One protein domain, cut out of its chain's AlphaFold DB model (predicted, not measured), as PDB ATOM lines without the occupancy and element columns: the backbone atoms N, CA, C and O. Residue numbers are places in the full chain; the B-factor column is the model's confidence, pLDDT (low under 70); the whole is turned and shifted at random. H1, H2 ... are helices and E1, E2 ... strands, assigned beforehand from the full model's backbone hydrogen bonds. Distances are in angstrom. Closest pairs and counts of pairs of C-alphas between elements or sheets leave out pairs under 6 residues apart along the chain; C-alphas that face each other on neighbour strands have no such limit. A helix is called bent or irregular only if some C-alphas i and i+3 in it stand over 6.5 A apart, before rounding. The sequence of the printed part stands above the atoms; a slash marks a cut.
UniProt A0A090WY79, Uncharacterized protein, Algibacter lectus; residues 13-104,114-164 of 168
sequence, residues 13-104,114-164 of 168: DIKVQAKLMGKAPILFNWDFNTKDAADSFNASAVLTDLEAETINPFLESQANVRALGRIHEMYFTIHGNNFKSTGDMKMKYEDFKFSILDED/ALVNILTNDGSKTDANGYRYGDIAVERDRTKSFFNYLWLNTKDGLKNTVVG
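AT A GLANCE: This is residues 13 to 104 and 114 to 164 of the 168 residues of an uncharacterized protein of Algibacter lectus (UniProt A0A090WY79). A twisted sheet of seven strands curls round the long helix H2. Strands E4 and E5 bend sharply, and the start of E4 and the end of E5 fold back with E6 beside E5; the irregular helix H1 sits beside the folded-back part of E4. The printed part has 143 residues, with two named helices and seven named strands in the order E1 E2 E3 H1 E4 E5 E6 E7 H2, of mixed class, helices and strands. The sheet is branched at E5, its neighbour pairs antiparallel; the whole is compact, with a radius of gyration of the C-alphas of 15.4 A and spans of 46 by 41 by 29 A.

IN THESE COORDINATES: Find C-alpha 13 at (146.432, 124.303, 141.792), where E1, residues 13 to 20, begins. Read on through E2, residues 24 to 32, and E3, residues 41 to 51, 29.1 A long, to H1, residues 52 to 63. Next come E4, residues 65 to 80, 24.7 A, and E5, residues 84 to 101, 26.9 A. After the cut find E6, residues 115 to 120, E7, residues 132 to 139, and H2, residues 146 to 163, 26.0 A, ending at (137.230, 109.724, 114.007).

HOW THE PARTS SIT: E1, E2 and E3 form a meander, each strand the antiparallel neighbour of the one before: look at N 16 and O 28, 2.8 A, and N 29 and O 44, 2.8 A. Next are E3 and E4, with N 43 and O 78 at 2.9 A, then the hairpin E4 and E5, with N 75 and O 90 at 2.8 A. E4 bends by 128 degrees at residue 69 and E5 by 128 degrees at residue 94. On the other side of E5 from E4 are E7, with N 89 and O 134 at 2.8 A, and E6, where C-alphas 97 and 120 face each other at 5.4 A. H2 is on the sheet; its closest C-alphas to E7 are those of Thr 161 and Gly 134, 3.9 A. H1 is at the sheet's level, its height 1.3 A; it is irregular, with C-alphas 54 and 57 7.4 A apart. In H2 every O i to N i+4 pair is within hydrogen-bond range, in H1 5 of 8.

THE WHOLE: The C-alphas of Lys 35 and Ala 114 are the two farthest apart, 48.4 A. Residues 105 to 113 are not printed, and C-alphas 104 and 114 are 10.5 A apart across the cut. The link from E6 to E7 is long, 11 residues. The model's pLDDT is under 70 at residues 100 to 104, 114 to 124 and 164.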
ATOM      1  N   ASP A  13     145.670 125.010 142.817       93.12
ATOM      2  CA  ASP A  13     146.432 124.303 141.792       93.12
ATOM      3  C   ASP A  13     146.816 122.905 142.293       93.12
ATOM      4  O   ASP A  13     147.475 122.742 143.322       93.12
ATOM      5  N   ILE A  14     146.416 121.880 141.548       93.94
ATOM      6  CA  ILE A  14     146.700 120.476 141.833       93.94
ATOM      7  C   ILE A  14     147.572 119.932 140.708       93.94
ATOM      8  O   ILE A  14     147.183 119.952 139.540       93.94
ATOM      9  N   LYS A  15     148.745 119.408 141.067       96.31
ATOM     10  CA  LYS A  15     149.668 118.743 140.142       96.31
ATOM     11  C   LYS A  15     149.869 117.303 140.579       96.31
ATOM     12  O   LYS A  15     150.275 117.045 141.710       96.31
ATOM     13  N   VAL A  16     149.591 116.373 139.680       96.62
ATOM     14  CA  VAL A  16     149.685 114.936 139.923       96.62
ATOM     15  C   VAL A  16     150.683 114.342 138.946       96.62
ATOM     16  O   VAL A  16     150.543 114.487 137.735       96.62
ATOM     17  N   GLN A  17     151.671 113.633 139.481       97.94
ATOM     18  CA  GLN A  17     152.553 112.761 138.721       97.94
ATOM     19  C   GLN A  17     152.310 111.330 139.185       97.94
ATOM     20  O   GLN A  17     152.443 111.026 140.369       97.94
ATOM     21  N   ALA A  18     151.921 110.457 138.262       96.88
ATOM     22  CA  ALA A  18     151.552 109.088 138.586       96.88
ATOM     23  C   ALA A  18     151.874 108.128 137.436       96.88
ATOM     24  O   ALA A  18     152.373 108.521 136.381       96.88
ATOM     25  N   LYS A  19     151.561 106.848 137.649       96.50
ATOM     26  CA  LYS A  19     151.496 105.839 136.593       96.50
ATOM     27  C   LYS A  19     150.066 105.329 136.481       96.50
ATOM     28  O   LYS A  19     149.566 104.689 137.408       96.50
ATOM     29  N   LEU A  20     149.414 105.597 135.357       91.75
ATOM     30  CA  LEU A  20     148.091 105.072 135.051       91.75
ATOM     31  C   LEU A  20     148.157 103.541 135.015       91.75
ATOM     32  O   LEU A  20     149.006 102.961 134.332       91.75
ATOM     33  N   MET A  21     147.295 102.894 135.805       91.25
ATOM     34  CA  MET A  21     147.281 101.436 135.997       91.25
ATOM     35  C   MET A  21     148.647 100.857 136.419       91.25
ATOM     36  O   MET A  21     148.976  99.719 136.097       91.25
ATOM     37  N   GLY A  22     149.483 101.654 137.095       94.94
ATOM     38  CA  GLY A  22     150.836 101.262 137.501       94.94
ATOM     39  C   GLY A  22     151.857 101.168 136.358       94.94
ATOM     40  O   GLY A  22     153.025 100.890 136.629       94.94
ATOM     41  N   LYS A  23     151.455 101.435 135.108       94.62
ATOM     42  CA  LYS A  23     152.306 101.279 133.920       94.62
ATOM     43  C   LYS A  23     152.663 102.610 133.259       94.62
ATOM     44  O   LYS A  23     153.827 102.998 133.291       94.62
ATOM     45  N   ALA A  24     151.677 103.314 132.707       96.75
ATOM     46  CA  ALA A  24     151.905 104.441 131.799       96.75
ATOM     47  C   ALA A  24     152.086 105.767 132.562       96.75
ATOM     48  O   ALA A  24     151.189 106.138 133.328       96.75
ATOM     49  N   PRO A  25     153.206 106.496 132.406       98.25
ATOM     50  CA  PRO A  25     153.405 107.784 133.065       98.25
ATOM     51  C   PRO A  25     152.330 108.808 132.693       98.25
ATOM     52  O   PRO A  25     152.043 109.020 131.515       98.25
ATOM     53  N   ILE A  26     151.776 109.473 133.707       97.69
ATOM     54  CA  ILE A  26     150.821 110.568 133.541       97.69
ATOM     55  C   ILE A  26     151.233 111.776 134.383       97.69
ATOM     56  O   ILE A  26     151.559 111.653 135.567       97.69
ATOM     57  N   LEU A  27     151.187 112.948 133.756       98.31
ATOM     58  CA  LEU A  27     151.214 114.250 134.409       98.31
ATOM     59  C   LEU A  27     149.837 114.876 134.240       98.31
ATOM     60  O   LEU A  27     149.399 115.072 133.112       98.31
ATOM     61  N   PHE A  28     149.161 115.180 135.339       97.25
ATOM     62  CA  PHE A  28     147.844 115.806 135.334       97.25
ATOM     63  C   PHE A  28     147.893 117.098 136.140       97.25
ATOM     64  O   PHE A  28     148.355 117.104 137.280       97.25
ATOM     65  N   ASN A  29     147.411 118.185 135.549       97.44
ATOM     66  CA  ASN A  29     147.251 119.459 136.227       97.44
ATOM     67  C   ASN A  29     145.773 119.813 136.242       97.44
ATOM     68  O   ASN A  29     145.100 119.723 135.216       97.44
ATOM     69  N   TRP A  30     145.284 120.245 137.393       95.31
ATOM     70  CA  TRP A  30     143.932 120.744 137.545       95.31
ATOM     71  C   TRP A  30     143.954 121.994 138.395       95.31
ATOM     72  O   TRP A  30     144.567 122.015 139.461       95.31
ATOM     73  N   ASP A  31     143.272 123.019 137.915       94.50
ATOM     74  CA  ASP A  31     143.138 124.262 138.629       94.50
ATOM     75  C   ASP A  31     141.713 124.803 138.621       94.50
ATOM     76  O   ASP A  31     140.948 124.574 137.682       94.50
ATOM     77  N   PHE A  32     141.351 125.474 139.712       93.19
ATOM     78  CA  PHE A  32     140.037 126.078 139.911       93.19
ATOM     79  C   PHE A  32     140.089 127.137 141.016       93.19
ATOM     80  O   PHE A  32     141.028 127.196 141.812       93.19
ATOM     81  N   ASN A  33     139.055 127.974 141.093       90.06
ATOM     82  CA  ASN A  33     138.887 128.956 142.161       90.06
ATOM     83  C   ASN A  33     137.615 128.637 142.957       90.06
ATOM     84  O   ASN A  33     136.522 128.660 142.403       90.06
ATOM     85  N   THR A  34     137.743 128.384 144.262       83.75
ATOM     86  CA  THR A  34     136.609 128.032 145.140       83.75
ATOM     87  C   THR A  34     135.602 129.168 145.333       83.75
ATOM     88  O   THR A  34     134.497 128.924 145.811       83.75
ATOM     89  N   LYS A  35     135.968 130.407 144.984       86.19
ATOM     90  CA  LYS A  35     135.079 131.575 145.018       86.19
ATOM     91  C   LYS A  35     134.437 131.895 143.672       86.19
ATOM     92  O   LYS A  35     133.631 132.821 143.608       86.19
ATOM     93  N   ASP A  36     134.806 131.191 142.604       88.00
ATOM     94  CA  ASP A  36     134.153 131.394 141.320       88.00
ATOM     95  C   ASP A  36     132.747 130.787 141.346       88.00
ATOM     96  O   ASP A  36     132.585 129.572 141.381       88.00
ATOM     97  N   ALA A  37     131.726 131.642 141.285       88.69
ATOM     98  CA  ALA A  37     130.327 131.224 141.273       88.69
ATOM     99  C   ALA A  37     129.935 130.427 140.014       88.69
ATOM    100  O   ALA A  37     128.876 129.801 139.999       88.69
ATOM    101  N   ALA A  38     130.753 130.454 138.956       90.94
ATOM    102  CA  ALA A  38     130.565 129.597 137.790       90.94
ATOM    103  C   ALA A  38     131.155 128.183 137.981       90.94
ATOM    104  O   ALA A  38     130.879 127.302 137.161       90.94
ATOM    105  N   ASP A  39     131.936 127.954 139.042       91.25
ATOM    106  CA  ASP A  39     132.755 126.759 139.266       91.25
ATOM    107  C   ASP A  39     133.699 126.461 138.085       91.25
ATOM    108  O   ASP A  39     133.802 125.318 137.623       91.25
ATOM    109  N   SER A  40     134.359 127.491 137.538       95.44
ATOM    110  CA  SER A  40     135.270 127.311 136.407       95.44
ATOM    111  C   SER A  40     136.527 126.550 136.814       95.44
ATOM    112  O   SER A  40     137.116 126.780 137.876       95.44
ATOM    113  N   PHE A  41     136.977 125.672 135.924       95.75
ATOM    114  CA  PHE A  41     138.199 124.904 136.084       95.75
ATOM    115  C   PHE A  41     138.950 124.737 134.765       95.75
ATOM    116  O   PHE A  41     138.358 124.736 133.681       95.75
ATOM    117  N   ASN A  42     140.255 124.510 134.886       97.38
ATOM    118  CA  ASN A  42     141.113 124.070 133.797       97.38
ATOM    119  C   ASN A  42     141.757 122.742 134.179       97.38
ATOM    120  O   ASN A  42     142.312 122.615 135.268       97.38
ATOM    121  N   ALA A  43     141.701 121.751 133.299       97.50
ATOM    122  CA  ALA A  43     142.382 120.478 133.483       97.50
ATOM    123  C   ALA A  43     143.247 120.177 132.261       97.50
ATOM    124  O   ALA A  43     142.813 120.370 131.132       97.50
ATOM    125  N   SER A  44     144.458 119.682 132.472       98.25
ATOM    126  CA  SER A  44     145.330 119.226 131.393       98.25
ATOM    127  C   SER A  44     146.048 117.950 131.781       98.25
ATOM    128  O   SER A  44     146.336 117.721 132.959       98.25
ATOM    129  N   ALA A  45     146.359 117.122 130.789       97.62
ATOM    130  CA  ALA A  45     147.190 115.954 131.009       97.62
ATOM    131  C   ALA A  45     148.187 115.723 129.887       97.62
ATOM    132  O   ALA A  45     147.932 116.047 128.728       97.62
ATOM    133  N   VAL A  46     149.284 115.075 130.264       98.25
ATOM    134  CA  VAL A  46     150.202 114.387 129.366       98.25
ATOM    135  C   VAL A  46     150.255 112.936 129.809       98.25
ATOM    136  O   VAL A  46     150.607 112.652 130.953       98.25
ATOM    137  N   LEU A  47     149.902 112.028 128.910       97.75
ATOM    138  CA  LEU A  47     150.035 110.591 129.088       97.75
ATOM    139  C   LEU A  47     150.998 110.078 128.026       97.75
ATOM    140  O   LEU A  47     150.819 110.357 126.841       97.75
ATOM    141  N   THR A  48     151.994 109.316 128.447       98.12
ATOM    142  CA  THR A  48     152.973 108.729 127.533       98.12
ATOM    143  C   THR A  48     152.999 107.225 127.682       98.12
ATOM    144  O   THR A  48     152.851 106.713 128.790       98.12
ATOM    145  N   ASP A  49     153.276 106.544 126.579       96.81
ATOM    146  CA  ASP A  49     153.604 105.123 126.556       96.81
ATOM    147  C   ASP A  49     152.531 104.206 127.178       96.81
ATOM    148  O   ASP A  49     152.793 103.393 128.066       96.81
ATOM    149  N   LEU A  50     151.282 104.371 126.731       95.56
ATOM    150  CA  LEU A  50     150.163 103.536 127.155       95.56
ATOM    151  C   LEU A  50     149.889 102.425 126.131       95.56
ATOM    152  O   LEU A  50     149.481 102.689 125.003       95.56
ATOM    153  N   GLU A  51     149.999 101.174 126.571       95.81
ATOM    154  CA  GLU A  51     149.301 100.041 125.948       95.81
ATOM    155  C   GLU A  51     147.812 100.139 126.292       95.81
ATOM    156  O   GLU A  51     147.437 100.003 127.465       95.81
ATOM    157  N   ALA A  52     146.966 100.412 125.299       91.88
ATOM    158  CA  ALA A  52     145.550 100.714 125.498       91.88
ATOM    159  C   ALA A  52     144.799  99.568 126.198       91.88
ATOM    160  O   ALA A  52     143.889  99.795 126.995       91.88
ATOM    161  N   GLU A  53     145.253  98.335 125.999       92.06
ATOM    162  CA  GLU A  53     144.741  97.132 126.639       92.06
ATOM    163  C   GLU A  53     144.811  97.198 128.167       92.06
ATOM    164  O   GLU A  53     143.963  96.638 128.861       92.06
ATOM    165  N   THR A  54     145.802  97.911 128.707       92.75
ATOM    166  CA  THR A  54     146.023  98.017 130.154       92.75
ATOM    167  C   THR A  54     144.865  98.730 130.861       92.75
ATOM    168  O   THR A  54     144.612  98.456 132.034       92.75
ATOM    169  N   ILE A  55     144.136  99.617 130.175       90.31
ATOM    170  CA  ILE A  55     142.997 100.345 130.762       90.31
ATOM    171  C   ILE A  55     141.648  99.657 130.522       90.31
ATOM    172  O   ILE A  55     140.645 100.090 131.090       90.31
ATOM    173  N   ASN A  56     141.602  98.562 129.758       88.44
ATOM    174  CA  ASN A  56     140.353  97.860 129.452       88.44
ATOM    175  C   ASN A  56     139.540  97.425 130.681       88.44
ATOM    176  O   ASN A  56     138.332  97.626 130.647       88.44
ATOM    177  N   PRO A  57     140.125  96.940 131.798       88.69
ATOM    178  CA  PRO A  57     139.327  96.605 132.981       88.69
ATOM    179  C   PRO A  57     138.467  97.774 133.491       88.69
ATOM    180  O   PRO A  57     137.337  97.574 133.934       88.69
ATOM    181  N   PHE A  58     138.983  99.003 133.395       84.38
ATOM    182  CA  PHE A  58     138.238 100.212 133.738       84.38
ATOM    183  C   PHE A  58     137.218 100.571 132.651       84.38
ATOM    184  O   PHE A  58     136.053 100.819 132.957       84.38
ATOM    185  N   LEU A  59     137.647 100.578 131.386       82.31
ATOM    186  CA  LEU A  59     136.809 100.950 130.245       82.31
ATOM    187  C   LEU A  59     135.580 100.046 130.086       82.31
ATOM    188  O   LEU A  59     134.474 100.537 129.856       82.31
ATOM    189  N   GLU A  60     135.764  98.741 130.255       84.31
ATOM    190  CA  GLU A  60     134.696  97.750 130.156       84.31
ATOM    191  C   GLU A  60     133.701  97.931 131.301       84.31
ATOM    192  O   GLU A  60     132.501  98.014 131.067       84.31
ATOM    193  N   SER A  61     134.194  98.099 132.532       81.94
ATOM    194  CA  SER A  61     133.339  98.262 133.710       81.94
ATOM    195  C   SER A  61     132.546  99.571 133.725       81.94
ATOM    196  O   SER A  61     131.438  99.587 134.255       81.94
ATOM    197  N   GLN A  62     133.124 100.674 133.242       74.31
ATOM    198  CA  GLN A  62     132.551 102.014 133.431       74.31
ATOM    199  C   GLN A  62     131.876 102.581 132.187       74.31
ATOM    200  O   GLN A  62     131.075 103.509 132.291       74.31
ATOM    201  N   ALA A  63     132.224 102.078 131.007       71.38
ATOM    202  CA  ALA A  63     131.757 102.654 129.756       71.38
ATOM    203  C   ALA A  63     131.353 101.617 128.710       71.38
ATOM    204  O   ALA A  63     130.921 102.035 127.636       71.38
ATOM    205  N   ASN A  64     131.486 100.322 129.016       75.62
ATOM    206  CA  ASN A  64     131.242  99.228 128.086       75.62
ATOM    207  C   ASN A  64     132.000  99.438 126.759       75.62
ATOM    208  O   ASN A  64     131.451  99.368 125.663       75.62
ATOM    209  N   VAL A  65     133.282  99.803 126.862       76.12
ATOM    210  CA  VAL A  65     134.164 100.033 125.709       76.12
ATOM    211  C   VAL A  65     135.472  99.276 125.872       76.12
ATOM    212  O   VAL A  65     135.907  98.990 126.985       76.12
ATOM    213  N   ARG A  66     136.124  98.994 124.746       84.00
ATOM    214  CA  ARG A  66     137.447  98.375 124.685       84.00
ATOM    215  C   ARG A  66     138.365  99.182 123.779       84.00
ATOM    216  O   ARG A  66     137.944  99.658 122.723       84.00
ATOM    217  N   ALA A  67     139.623  99.300 124.183       85.69
ATOM    218  CA  ALA A  67     140.685  99.898 123.397       85.69
ATOM    219  C   ALA A  67     141.821  98.889 123.157       85.69
ATOM    220  O   ALA A  67     142.113  98.052 124.013       85.69
ATOM    221  N   LEU A  68     142.435  98.964 121.979       88.81
ATOM    222  CA  LEU A  68     143.614  98.188 121.582       88.81
ATOM    223  C   LEU A  68     144.638  99.118 120.931       88.81
ATOM    224  O   LEU A  68     144.251 100.159 120.395       88.81
ATOM    225  N   GLY A  69     145.906  98.717 120.937       88.94
ATOM    226  CA  GLY A  69     147.003  99.449 120.299       88.94
ATOM    227  C   GLY A  69     147.844 100.263 121.279       88.94
ATOM    228  O   GLY A  69     147.698 100.177 122.501       88.94
ATOM    229  N   ARG A  70     148.757 101.073 120.742       92.62
ATOM    230  CA  ARG A  70     149.752 101.798 121.538       92.62
ATOM    231  C   ARG A  70     149.576 103.297 121.386       92.62
ATOM    232  O   ARG A  70     149.675 103.838 120.293       92.62
ATOM    233  N   ILE A  71     149.355 103.984 122.498       93.88
ATOM    234  CA  ILE A  71     149.380 105.444 122.567       93.88
ATOM    235  C   ILE A  71     150.787 105.849 122.996       93.88
ATOM    236  O   ILE A  71     151.184 105.633 124.141       93.88
ATOM    237  N   HIS A  72     151.545 106.451 122.083       95.81
ATOM    238  CA  HIS A  72     152.866 106.985 122.404       95.81
ATOM    239  C   HIS A  72     152.742 108.236 123.260       95.81
ATOM    240  O   HIS A  72     153.411 108.353 124.284       95.81
ATOM    241  N   GLU A  73     151.865 109.149 122.848       97.00
ATOM    242  CA  GLU A  73     151.627 110.409 123.537       97.00
ATOM    243  C   GLU A  73     150.164 110.815 123.384       97.00
ATOM    244  O   GLU A  73     149.609 110.796 122.285       97.00
ATOM    245  N   MET A  74     149.546 111.226 124.481       96.81
ATOM    246  CA  MET A  74     148.225 111.834 124.506       96.81
ATOM    247  C   MET A  74     148.277 113.086 125.366       96.81
ATOM    248  O   MET A  74     148.774 113.070 126.492       96.81
ATOM    249  N   TYR A  75     147.723 114.160 124.823       98.06
ATOM    250  CA  TYR A  75     147.587 115.443 125.486       98.06
ATOM    251  C   TYR A  75     146.128 115.844 125.451       98.06
ATOM    252  O   TYR A  75     145.490 115.700 124.409       98.06
ATOM    253  N   PHE A  76     145.625 116.399 126.544       97.62
ATOM    254  CA  PHE A  76     144.366 117.128 126.503       97.62
ATOM    255  C   PHE A  76     144.439 118.396 127.334       97.62
ATOM    256  O   PHE A  76     145.176 118.454 128.324       97.62
ATOM    257  N   THR A  77     143.610 119.360 126.955       98.25
ATOM    258  CA  THR A  77     143.257 120.525 127.761       98.25
ATOM    259  C   THR A  77     141.742 120.646 127.786       98.25
ATOM    260  O   THR A  77     141.089 120.538 126.753       98.25
ATOM    261  N   ILE A  78     141.177 120.851 128.969       98.44
ATOM    262  CA  ILE A  78     139.749 121.034 129.202       98.44
ATOM    263  C   ILE A  78     139.575 122.348 129.946       98.44
ATOM    264  O   ILE A  78     140.180 122.560 130.997       98.44
ATOM    265  N   HIS A  79     138.691 123.184 129.424       98.12
ATOM    266  CA  HIS A  79     138.182 124.381 130.069       98.12
ATOM    267  C   HIS A  79     136.700 124.154 130.331       98.12
ATOM    268  O   HIS A  79     135.933 123.895 129.403       98.12
ATOM    269  N   GLY A  80     136.277 124.213 131.586       97.31
ATOM    270  CA  GLY A  80     134.900 123.893 131.926       97.31
ATOM    271  C   GLY A  80     134.382 124.662 133.116       97.31
ATOM    272  O   GLY A  80     135.125 125.340 133.814       97.31
ATOM    273  N   ASN A  81     133.080 124.540 133.329       96.62
ATOM    274  CA  ASN A  81     132.386 125.084 134.484       96.62
ATOM    275  C   ASN A  81     131.298 124.106 134.963       96.62
ATOM    276  O   ASN A  81     131.252 122.950 134.521       96.62
ATOM    277  N   ASN A  82     130.397 124.556 135.840       94.69
ATOM    278  CA  ASN A  82     129.321 123.715 136.378       94.69
ATOM    279  C   ASN A  82     128.268 123.260 135.340       94.69
ATOM    280  O   ASN A  82     127.360 122.505 135.674       94.69
ATOM    281  N   PHE A  83     128.342 123.707 134.087       96.94
ATOM    282  CA  PHE A  83     127.330 123.423 133.064       96.94
ATOM    283  C   PHE A  83     127.900 122.738 131.831       96.94
ATOM    284  O   PHE A  83     127.293 121.802 131.322       96.94
ATOM    285  N   LYS A  84     129.037 123.216 131.329       98.12
ATOM    286  CA  LYS A  84     129.618 122.739 130.073       98.12
ATOM    287  C   LYS A  84     131.122 122.942 130.027       98.12
ATOM    288  O   LYS A  84     131.688 123.700 130.821       98.12
ATOM    289  N   SER A  85     131.759 122.227 129.118       98.44
ATOM    290  CA  SER A  85     133.193 122.275 128.908       98.44
ATOM    291  C   SER A  85     133.520 122.170 127.437       98.44
ATOM    292  O   SER A  85     132.784 121.582 126.642       98.44
ATOM    293  N   THR A  86     134.651 122.767 127.102       98.56
ATOM    294  CA  THR A  86     135.277 122.695 125.792       98.56
ATOM    295  C   THR A  86     136.748 122.377 125.961       98.56
ATOM    296  O   THR A  86     137.324 122.611 127.024       98.56
ATOM    297  N   GLY A  87     137.387 121.893 124.913       97.56
ATOM    298  CA  GLY A  87     138.801 121.594 124.987       97.56
ATOM    299  C   GLY A  87     139.341 121.012 123.705       97.56
ATOM    300  O   GLY A  87     138.638 120.915 122.701       97.56
ATOM    301  N   ASP A  88     140.588 120.593 123.784       96.38
ATOM    302  CA  ASP A  88     141.293 119.950 122.697       96.38
ATOM    303  C   ASP A  88     142.061 118.739 123.214       96.38
ATOM    304  O   ASP A  88     142.522 118.686 124.357       96.38
ATOM    305  N   MET A  89     142.174 117.749 122.342       96.44
ATOM    306  CA  MET A  89     143.004 116.579 122.513       96.44
ATOM    307  C   MET A  89     143.911 116.448 121.298       96.44
ATOM    308  O   MET A  89     143.492 116.663 120.158       96.44
ATOM    309  N   LYS A  90     145.156 116.040 121.538       94.50
ATOM    310  CA  LYS A  90     146.001 115.485 120.488       94.50
ATOM    311  C   LYS A  90     146.608 114.164 120.919       94.50
ATOM    312  O   LYS A  90     146.979 113.992 122.080       94.50
ATOM    313  N   MET A  91     146.728 113.242 119.977       93.62
ATOM    314  CA  MET A  91     147.218 111.897 120.249       93.62
ATOM    315  C   MET A  91     148.118 111.410 119.121       93.62
ATOM    316  O   MET A  91     147.800 111.588 117.946       93.62
ATOM    317  N   LYS A  92     149.233 110.787 119.495       92.75
ATOM    318  CA  LYS A  92     150.129 110.036 118.621       92.75
ATOM    319  C   LYS A  92     150.066 108.575 119.034       92.75
ATOM    320  O   LYS A  92     150.342 108.246 120.189       92.75
ATOM    321  N   TYR A  93     149.678 107.713 118.107       91.12
ATOM    322  CA  TYR A  93     149.387 106.315 118.390       91.12
ATOM    323  C   TYR A  93     149.694 105.412 117.196       91.12
ATOM    324  O   TYR A  93     149.781 105.883 116.064       91.12
ATOM    325  N   GLU A  94     149.793 104.119 117.471       87.75
ATOM    326  CA  GLU A  94     149.992 103.038 116.509       87.75
ATOM    327  C   GLU A  94     148.905 101.974 116.717       87.75
ATOM    328  O   GLU A  94     148.580 101.622 117.857       87.75
ATOM    329  N   ASP A  95     148.302 101.514 115.616       82.44
ATOM    330  CA  ASP A  95     147.266 100.470 115.580       82.44
ATOM    331  C   ASP A  95     146.097 100.666 116.565       82.44
ATOM    332  O   ASP A  95     145.487  99.702 117.040       82.44
ATOM    333  N   PHE A  96     145.752 101.923 116.869       82.75
ATOM    334  CA  PHE A  96     144.722 102.215 117.858       82.75
ATOM    335  C   PHE A  96     143.329 101.860 117.341       82.75
ATOM    336  O   PHE A  96     142.893 102.325 116.283       82.75
ATOM    337  N   LYS A  97     142.606 101.074 118.135       78.06
ATOM    338  CA  LYS A  97     141.208 100.713 117.890       78.06
ATOM    339  C   LYS A  97     140.400 101.022 119.131       78.06
ATOM    340  O   LYS A  97     140.771 100.614 120.226       78.06
ATOM    341  N   PHE A  98     139.269 101.688 118.944       75.12
ATOM    342  CA  PHE A  98     138.291 101.939 119.997       75.12
ATOM    343  C   PHE A  98     136.962 101.322 119.582       75.12
ATOM    344  O   PHE A  98     136.488 101.567 118.474       75.12
ATOM    345  N   SER A  99     136.397 100.467 120.428       73.31
ATOM    346  CA  SER A  99     135.170  99.723 120.137       73.31
ATOM    347  C   SER A  99     134.190  99.865 121.287       73.31
ATOM    348  O   SER A  99     134.566  99.725 122.452       73.31
ATOM    349  N   ILE A 100     132.931 100.129 120.951       69.56
ATOM    350  CA  ILE A 100     131.830 100.036 121.906       69.56
ATOM    351  C   ILE A 100     131.438  98.563 121.960       69.56
ATOM    352  O   ILE A 100     131.262  97.926 120.919       69.56
ATOM    353  N   LEU A 101     131.387  98.013 123.165       64.75
ATOM    354  CA  LEU A 101     130.839  96.689 123.396       64.75
ATOM    355  C   LEU A 101     129.318  96.853 123.411       64.75
ATOM    356  O   LEU A 101     128.806  97.752 124.075       64.75
ATOM    357  N   ASP A 102     128.599  96.049 122.634       56.94
ATOM    358  CA  ASP A 102     127.140  96.024 122.727       56.94
ATOM    359  C   ASP A 102     126.752  95.183 123.950       56.94
ATOM    360  O   ASP A 102     127.295  94.097 124.173       56.94
ATOM    361  N   GLU A 103     125.867  95.720 124.785       51.28
ATOM    362  CA  GLU A 103     125.329  95.030 125.956       51.28
ATOM    363  C   GLU A 103     124.041  94.330 125.516       51.28
ATOM    364  O   GLU A 103     122.982  94.956 125.435       51.28
ATOM    365  N   ASP A 104     124.108  93.024 125.247       40.34
ATOM    366  CA  ASP A 104     122.888  92.227 125.336       40.34
ATOM    367  C   ASP A 104     122.396  92.325 126.789       40.34
ATOM    368  O   ASP A 104     123.100  92.009 127.753       40.34
ATOM    369  N   ALA A 114     129.947  90.901 119.681       47.91
ATOM    370  CA  ALA A 114     130.826  91.253 118.569       47.91
ATOM    371  C   ALA A 114     131.168  92.763 118.515       47.91
ATOM    372  O   ALA A 114     130.500  93.601 119.111       47.91
ATOM    373  N   LEU A 115     132.239  93.088 117.783       55.06
ATOM    374  CA  LEU A 115     132.769  94.438 117.555       55.06
ATOM    375  C   LEU A 115     131.802  95.281 116.703       55.06
ATOM    376  O   LEU A 115     131.605  94.984 115.525       55.06
ATOM    377  N   VAL A 116     131.260  96.357 117.278       42.25
ATOM    378  CA  VAL A 116     130.397  97.332 116.593       42.25
ATOM    379  C   VAL A 116     131.207  98.607 116.303       42.25
ATOM    380  O   VAL A 116     131.777  99.213 117.208       42.25
ATOM    381  N   ASN A 117     131.294  98.976 115.016       49.03
ATOM    382  CA  ASN A 117     132.072 100.088 114.438       49.03
ATOM    383  C   ASN A 117     133.522 100.208 114.941       49.03
ATOM    384  O   ASN A 117     133.876 101.122 115.686       49.03
ATOM    385  N   ILE A 118     134.396  99.319 114.458       52.94
ATOM    386  CA  ILE A 118     135.844  99.484 114.614       52.94
ATOM    387  C   ILE A 118     136.272 100.734 113.841       52.94
ATOM    388  O   ILE A 118     136.315 100.750 112.611       52.94
ATOM    389  N   LEU A 119     136.628 101.781 114.576       56.34
ATOM    390  CA  LEU A 119     137.342 102.920 114.021       56.34
ATOM    391  C   LEU A 119     138.823 102.557 113.967       56.34
ATOM    392  O   LEU A 119     139.580 102.806 114.901       56.34
ATOM    393  N   THR A 120     139.204 101.892 112.883       53.66
ATOM    394  CA  THR A 120     140.596 101.576 112.559       53.66
ATOM    395  C   THR A 120     141.193 102.751 111.799       53.66
ATOM    396  O   THR A 120     140.696 103.108 110.732       53.66
ATOM    397  N   ASN A 121     142.257 103.347 112.327       59.09
ATOM    398  CA  ASN A 121     143.062 104.308 111.583       59.09
ATOM    399  C   ASN A 121     144.530 103.896 111.698       59.09
ATOM    400  O   ASN A 121     145.044 103.766 112.804       59.09
ATOM    401  N   ASP A 122     145.166 103.690 110.552       60.62
ATOM    402  CA  ASP A 122     146.561 103.263 110.390       60.62
ATOM    403  C   ASP A 122     147.585 104.387 110.650       60.62
ATOM    404  O   ASP A 122     148.779 104.203 110.437       60.62
ATOM    405  N   GLY A 123     147.135 105.572 111.078       55.59
ATOM    406  CA  GLY A 123     147.991 106.733 111.327       55.59
ATOM    407  C   GLY A 123     148.244 107.605 110.091       55.59
ATOM    408  O   GLY A 123     148.959 108.603 110.188       55.59
ATOM    409  N   SER A 124     147.623 107.302 108.944       61.31
ATOM    410  CA  SER A 124     147.844 108.011 107.669       61.31
ATOM    411  C   SER A 124     147.391 109.477 107.655       61.31
ATOM    412  O   SER A 124     147.883 110.279 106.861       61.31
ATOM    413  N   LYS A 125     146.456 109.863 108.530       71.19
ATOM    414  CA  LYS A 125     145.950 111.241 108.644       71.19
ATOM    415  C   LYS A 125     146.525 111.919 109.884       71.19
ATOM    416  O   LYS A 125     145.817 112.069 110.873       71.19
ATOM    417  N   THR A 126     147.791 112.297 109.853       80.94
ATOM    418  CA  THR A 126     148.483 112.969 110.964       80.94
ATOM    419  C   THR A 126     149.079 114.305 110.519       80.94
ATOM    420  O   THR A 126     149.187 114.582 109.321       80.94
ATOM    421  N   ASP A 127     149.435 115.165 111.477       87.06
ATOM    422  CA  ASP A 127     150.326 116.297 111.211       87.06
ATOM    423  C   ASP A 127     151.764 115.821 110.926       87.06
ATOM    424  O   ASP A 127     152.080 114.633 110.993       87.06
ATOM    425  N   ALA A 128     152.669 116.762 110.647       87.38
ATOM    426  CA  ALA A 128     154.074 116.452 110.377       87.38
ATOM    427  C   ALA A 128     154.801 115.739 111.540       87.38
ATOM    428  O   ALA A 128     155.858 115.151 111.322       87.38
ATOM    429  N   ASN A 129     154.256 115.780 112.759       89.62
ATOM    430  CA  ASN A 129     154.836 115.163 113.953       89.62
ATOM    431  C   ASN A 129     154.181 113.812 114.309       89.62
ATOM    432  O   ASN A 129     154.623 113.134 115.249       89.62
ATOM    433  N   GLY A 130     153.154 113.398 113.562       88.38
ATOM    434  CA  GLY A 130     152.402 112.170 113.805       88.38
ATOM    435  C   GLY A 130     151.214 112.338 114.759       88.38
ATOM    436  O   GLY A 130     150.704 111.336 115.254       88.38
ATOM    437  N   TYR A 131     150.772 113.566 115.047       91.50
ATOM    438  CA  TYR A 131     149.605 113.817 115.892       91.50
ATOM    439  C   TYR A 131     148.309 113.864 115.095       91.50
ATOM    440  O   TYR A 131     148.230 114.395 113.986       91.50
ATOM    441  N   ARG A 132     147.259 113.360 115.733       90.88
ATOM    442  CA  ARG A 132     145.861 113.587 115.376       90.88
ATOM    443  C   ARG A 132     145.232 114.489 116.416       90.88
ATOM    444  O   ARG A 132     145.676 114.491 117.560       90.88
ATOM    445  N   TYR A 133     144.196 115.211 116.015       92.31
ATOM    446  CA  TYR A 133     143.525 116.204 116.841       92.31
ATOM    447  C   TYR A 133     142.040 115.889 116.943       92.31
ATOM    448  O   TYR A 133     141.445 115.388 115.984       92.31
ATOM    449  N   GLY A 134     141.460 116.206 118.093       90.94
ATOM    450  CA  GLY A 134     140.030 116.144 118.333       90.94
ATOM    451  C   GLY A 134     139.608 117.243 119.291       90.94
ATOM    452  O   GLY A 134     140.294 117.510 120.277       90.94
ATOM    453  N   ASP A 135     138.474 117.864 119.004       94.25
ATOM    454  CA  ASP A 135     137.855 118.815 119.917       94.25
ATOM    455  C   ASP A 135     137.098 118.078 121.025       94.25
ATOM    456  O   ASP A 135     136.702 116.918 120.873       94.25
ATOM    457  N   ILE A 136     136.891 118.767 122.139       96.44
ATOM    458  CA  ILE A 136     136.069 118.320 123.258       96.44
ATOM    459  C   ILE A 136     134.914 119.306 123.399       96.44
ATOM    460  O   ILE A 136     135.146 120.514 123.484       96.44
ATOM    461  N   ALA A 137     133.685 118.804 123.470       97.19
ATOM    462  CA  ALA A 137     132.509 119.596 123.813       97.19
ATOM    463  C   ALA A 137     131.510 118.743 124.602       97.19
ATOM    464  O   ALA A 137     130.888 117.831 124.063       97.19
ATOM    465  N   VAL A 138     131.344 119.036 125.895       97.31
ATOM    466  CA  VAL A 138     130.536 118.204 126.799       97.31
ATOM    467  C   VAL A 138     129.614 119.060 127.658       97.31
ATOM    468  O   VAL A 138     130.030 120.060 128.239       97.31
ATOM    469  N   GLU A 139     128.359 118.629 127.786       97.62
ATOM    470  CA  GLU A 139     127.421 119.137 128.789       97.62
ATOM    471  C   GLU A 139     127.512 118.306 130.076       97.62
ATOM    472  O   GLU A 139     127.592 117.074 130.050       97.62
ATOM    473  N   ARG A 140     127.510 118.979 131.227       96.19
ATOM    474  CA  ARG A 140     127.630 118.332 132.533       96.19
ATOM    475  C   ARG A 140     126.279 117.817 133.017       96.19
ATOM    476  O   ARG A 140     125.372 118.597 133.303       96.19
ATOM    477  N   ASP A 141     126.204 116.518 133.295       93.94
ATOM    478  CA  ASP A 141     125.166 115.983 134.177       93.94
ATOM    479  C   ASP A 141     125.507 116.312 135.639       93.94
ATOM    480  O   ASP A 141     126.349 115.669 136.273       93.94
ATOM    481  N   ARG A 142     124.848 117.340 136.179       94.81
ATOM    482  CA  ARG A 142     125.051 117.813 137.558       94.81
ATOM    483  C   ARG A 142     124.514 116.851 138.627       94.81
ATOM    484  O   ARG A 142     124.791 117.067 139.801       94.81
ATOM    485  N   THR A 143     123.784 115.797 138.250       96.06
ATOM    486  CA  THR A 143     123.386 114.719 139.174       96.06
ATOM    487  C   THR A 143     124.506 113.694 139.394       96.06
ATOM    488  O   THR A 143     124.418 112.857 140.293       96.06
ATOM    489  N   LYS A 144     125.573 113.752 138.585       93.56
ATOM    490  CA  LYS A 144     126.736 112.861 138.651       93.56
ATOM    491  C   LYS A 144     127.949 113.567 139.249       93.56
ATOM    492  O   LYS A 144     128.008 114.789 139.391       93.56
ATOM    493  N   SER A 145     128.950 112.768 139.605       91.88
ATOM    494  CA  SER A 145     130.196 113.274 140.178       91.88
ATOM    495  C   SER A 145     130.985 114.137 139.183       91.88
ATOM    496  O   SER A 145     130.875 113.994 137.964       91.88
ATOM    497  N   PHE A 146     131.868 114.993 139.705       90.75
ATOM    498  CA  PHE A 146     132.832 115.721 138.874       90.75
ATOM    499  C   PHE A 146     133.752 114.779 138.076       90.75
ATOM    500  O   PHE A 146     134.106 115.083 136.941       90.75
ATOM    501  N   PHE A 147     134.072 113.600 138.614       88.81
ATOM    502  CA  PHE A 147     134.880 112.603 137.911       88.81
ATOM    503  C   PHE A 147     134.163 111.991 136.705       88.81
ATOM    504  O   PHE A 147     134.803 111.762 135.683       88.81
ATOM    505  N   ASN A 148     132.839 111.800 136.773       91.06
ATOM    506  CA  ASN A 148     132.053 111.425 135.594       91.06
ATOM    507  C   ASN A 148     132.190 112.483 134.493       91.06
ATOM    508  O   ASN A 148     132.354 112.160 133.323       91.06
ATOM    509  N   TYR A 149     132.174 113.758 134.875       94.62
ATOM    510  CA  TYR A 149     132.316 114.844 133.920       94.62
ATOM    511  C   TYR A 149     133.703 114.898 133.266       94.62
ATOM    512  O   TYR A 149     133.791 115.028 132.047       94.62
ATOM    513  N   LEU A 150     134.780 114.719 134.041       92.38
ATOM    514  CA  LEU A 150     136.127 114.556 133.480       92.38
ATOM    515  C   LEU A 150     136.197 113.361 132.521       92.38
ATOM    516  O   LEU A 150     136.748 113.480 131.431       92.38
ATOM    517  N   TRP A 151     135.600 112.228 132.899       88.62
ATOM    518  CA  TRP A 151     135.552 111.038 132.052       88.62
ATOM    519  C   TRP A 151     134.849 111.296 130.713       88.62
ATOM    520  O   TRP A 151     135.379 110.922 129.668       88.62
ATOM    521  N   LEU A 152     133.697 111.975 130.719       91.56
ATOM    522  CA  LEU A 152     132.973 112.319 129.493       91.56
ATOM    523  C   LEU A 152     133.805 113.200 128.553       91.56
ATOM    524  O   LEU A 152     133.802 112.957 127.349       91.56
ATOM    525  N   ASN A 153     134.554 114.167 129.092       95.25
ATOM    526  CA  ASN A 153     135.467 115.001 128.304       95.25
ATOM    527  C   ASN A 153     136.575 114.171 127.646       95.25
ATOM    528  O   ASN A 153     136.809 114.291 126.446       95.25
ATOM    529  N   THR A 154     137.221 113.284 128.409       91.00
ATOM    530  CA  THR A 154     138.245 112.376 127.872       91.00
ATOM    531  C   THR A 154     137.666 111.456 126.795       91.00
ATOM    532  O   THR A 154     138.295 111.254 125.759       91.00
ATOM    533  N   LYS A 155     136.455 110.921 127.007       86.56
ATOM    534  CA  LYS A 155     135.759 110.054 126.046       86.56
ATOM    535  C   LYS A 155     135.438 110.788 124.741       86.56
ATOM    536  O   LYS A 155     135.656 110.221 123.672       86.56
ATOM    537  N   ASP A 156     134.926 112.016 124.821       89.50
ATOM    538  CA  ASP A 156     134.589 112.828 123.647       89.50
ATOM    539  C   ASP A 156     135.842 113.206 122.845       89.50
ATOM    540  O   ASP A 156     135.921 112.922 121.649       89.50
ATOM    541  N   GLY A 157     136.882 113.706 123.522       90.69
ATOM    542  CA  GLY A 157     138.162 114.025 122.886       90.69
ATOM    543  C   GLY A 157     138.812 112.811 122.226       90.69
ATOM    544  O   GLY A 157     139.291 112.908 121.095       90.69
ATOM    545  N   LEU A 158     138.771 111.644 122.882       87.44
ATOM    546  CA  LEU A 158     139.285 110.397 122.314       87.44
ATOM    547  C   LEU A 158     138.515 110.014 121.048       87.44
ATOM    548  O   LEU A 158     139.121 109.749 120.010       87.44
ATOM    549  N   LYS A 159     137.179 110.030 121.110       83.19
ATOM    550  CA  LYS A 159     136.321 109.742 119.958       83.19
ATOM    551  C   LYS A 159     136.643 110.678 118.792       83.19
ATOM    552  O   LYS A 159     136.879 110.196 117.685       83.19
ATOM    553  N   ASN A 160     136.691 111.986 119.028       85.88
ATOM    554  CA  ASN A 160     136.917 112.975 117.974       85.88
ATOM    555  C   ASN A 160     138.342 112.898 117.410       85.88
ATOM    556  O   ASN A 160     138.520 113.025 116.202       85.88
ATOM    557  N   THR A 161     139.342 112.578 118.234       87.69
ATOM    558  CA  THR A 161     140.728 112.367 117.777       87.69
ATOM    559  C   THR A 161     140.852 111.140 116.869       87.69
ATOM    560  O   THR A 161     141.582 111.144 115.873       87.69
ATOM    561  N   VAL A 162     140.116 110.073 117.182       81.31
ATOM    562  CA  VAL A 162     140.145 108.824 116.411       81.31
ATOM    563  C   VAL A 162     139.333 108.954 115.118       81.31
ATOM    564  O   VAL A 162     139.834 108.579 114.057       81.31
ATOM    565  N   VAL A 163     138.134 109.546 115.168       76.56
ATOM    566  CA  VAL A 163     137.230 109.724 114.007       76.56
ATOM    567  C   VAL A 163     137.644 110.890 113.101       76.56
ATOM    568  O   VAL A 163     137.339 110.884 111.909       76.56
ATOM    569  N   GLY A 164     138.331 111.892 113.647       69.19
ATOM    570  CA  GLY A 164     138.628 113.153 112.976       69.19
ATOM    571  C   GLY A 164     139.458 113.026 111.696       69.19
ATOM    572  O   GLY A 164     140.060 111.999 111.368       69.19
TER     573      GLY A 164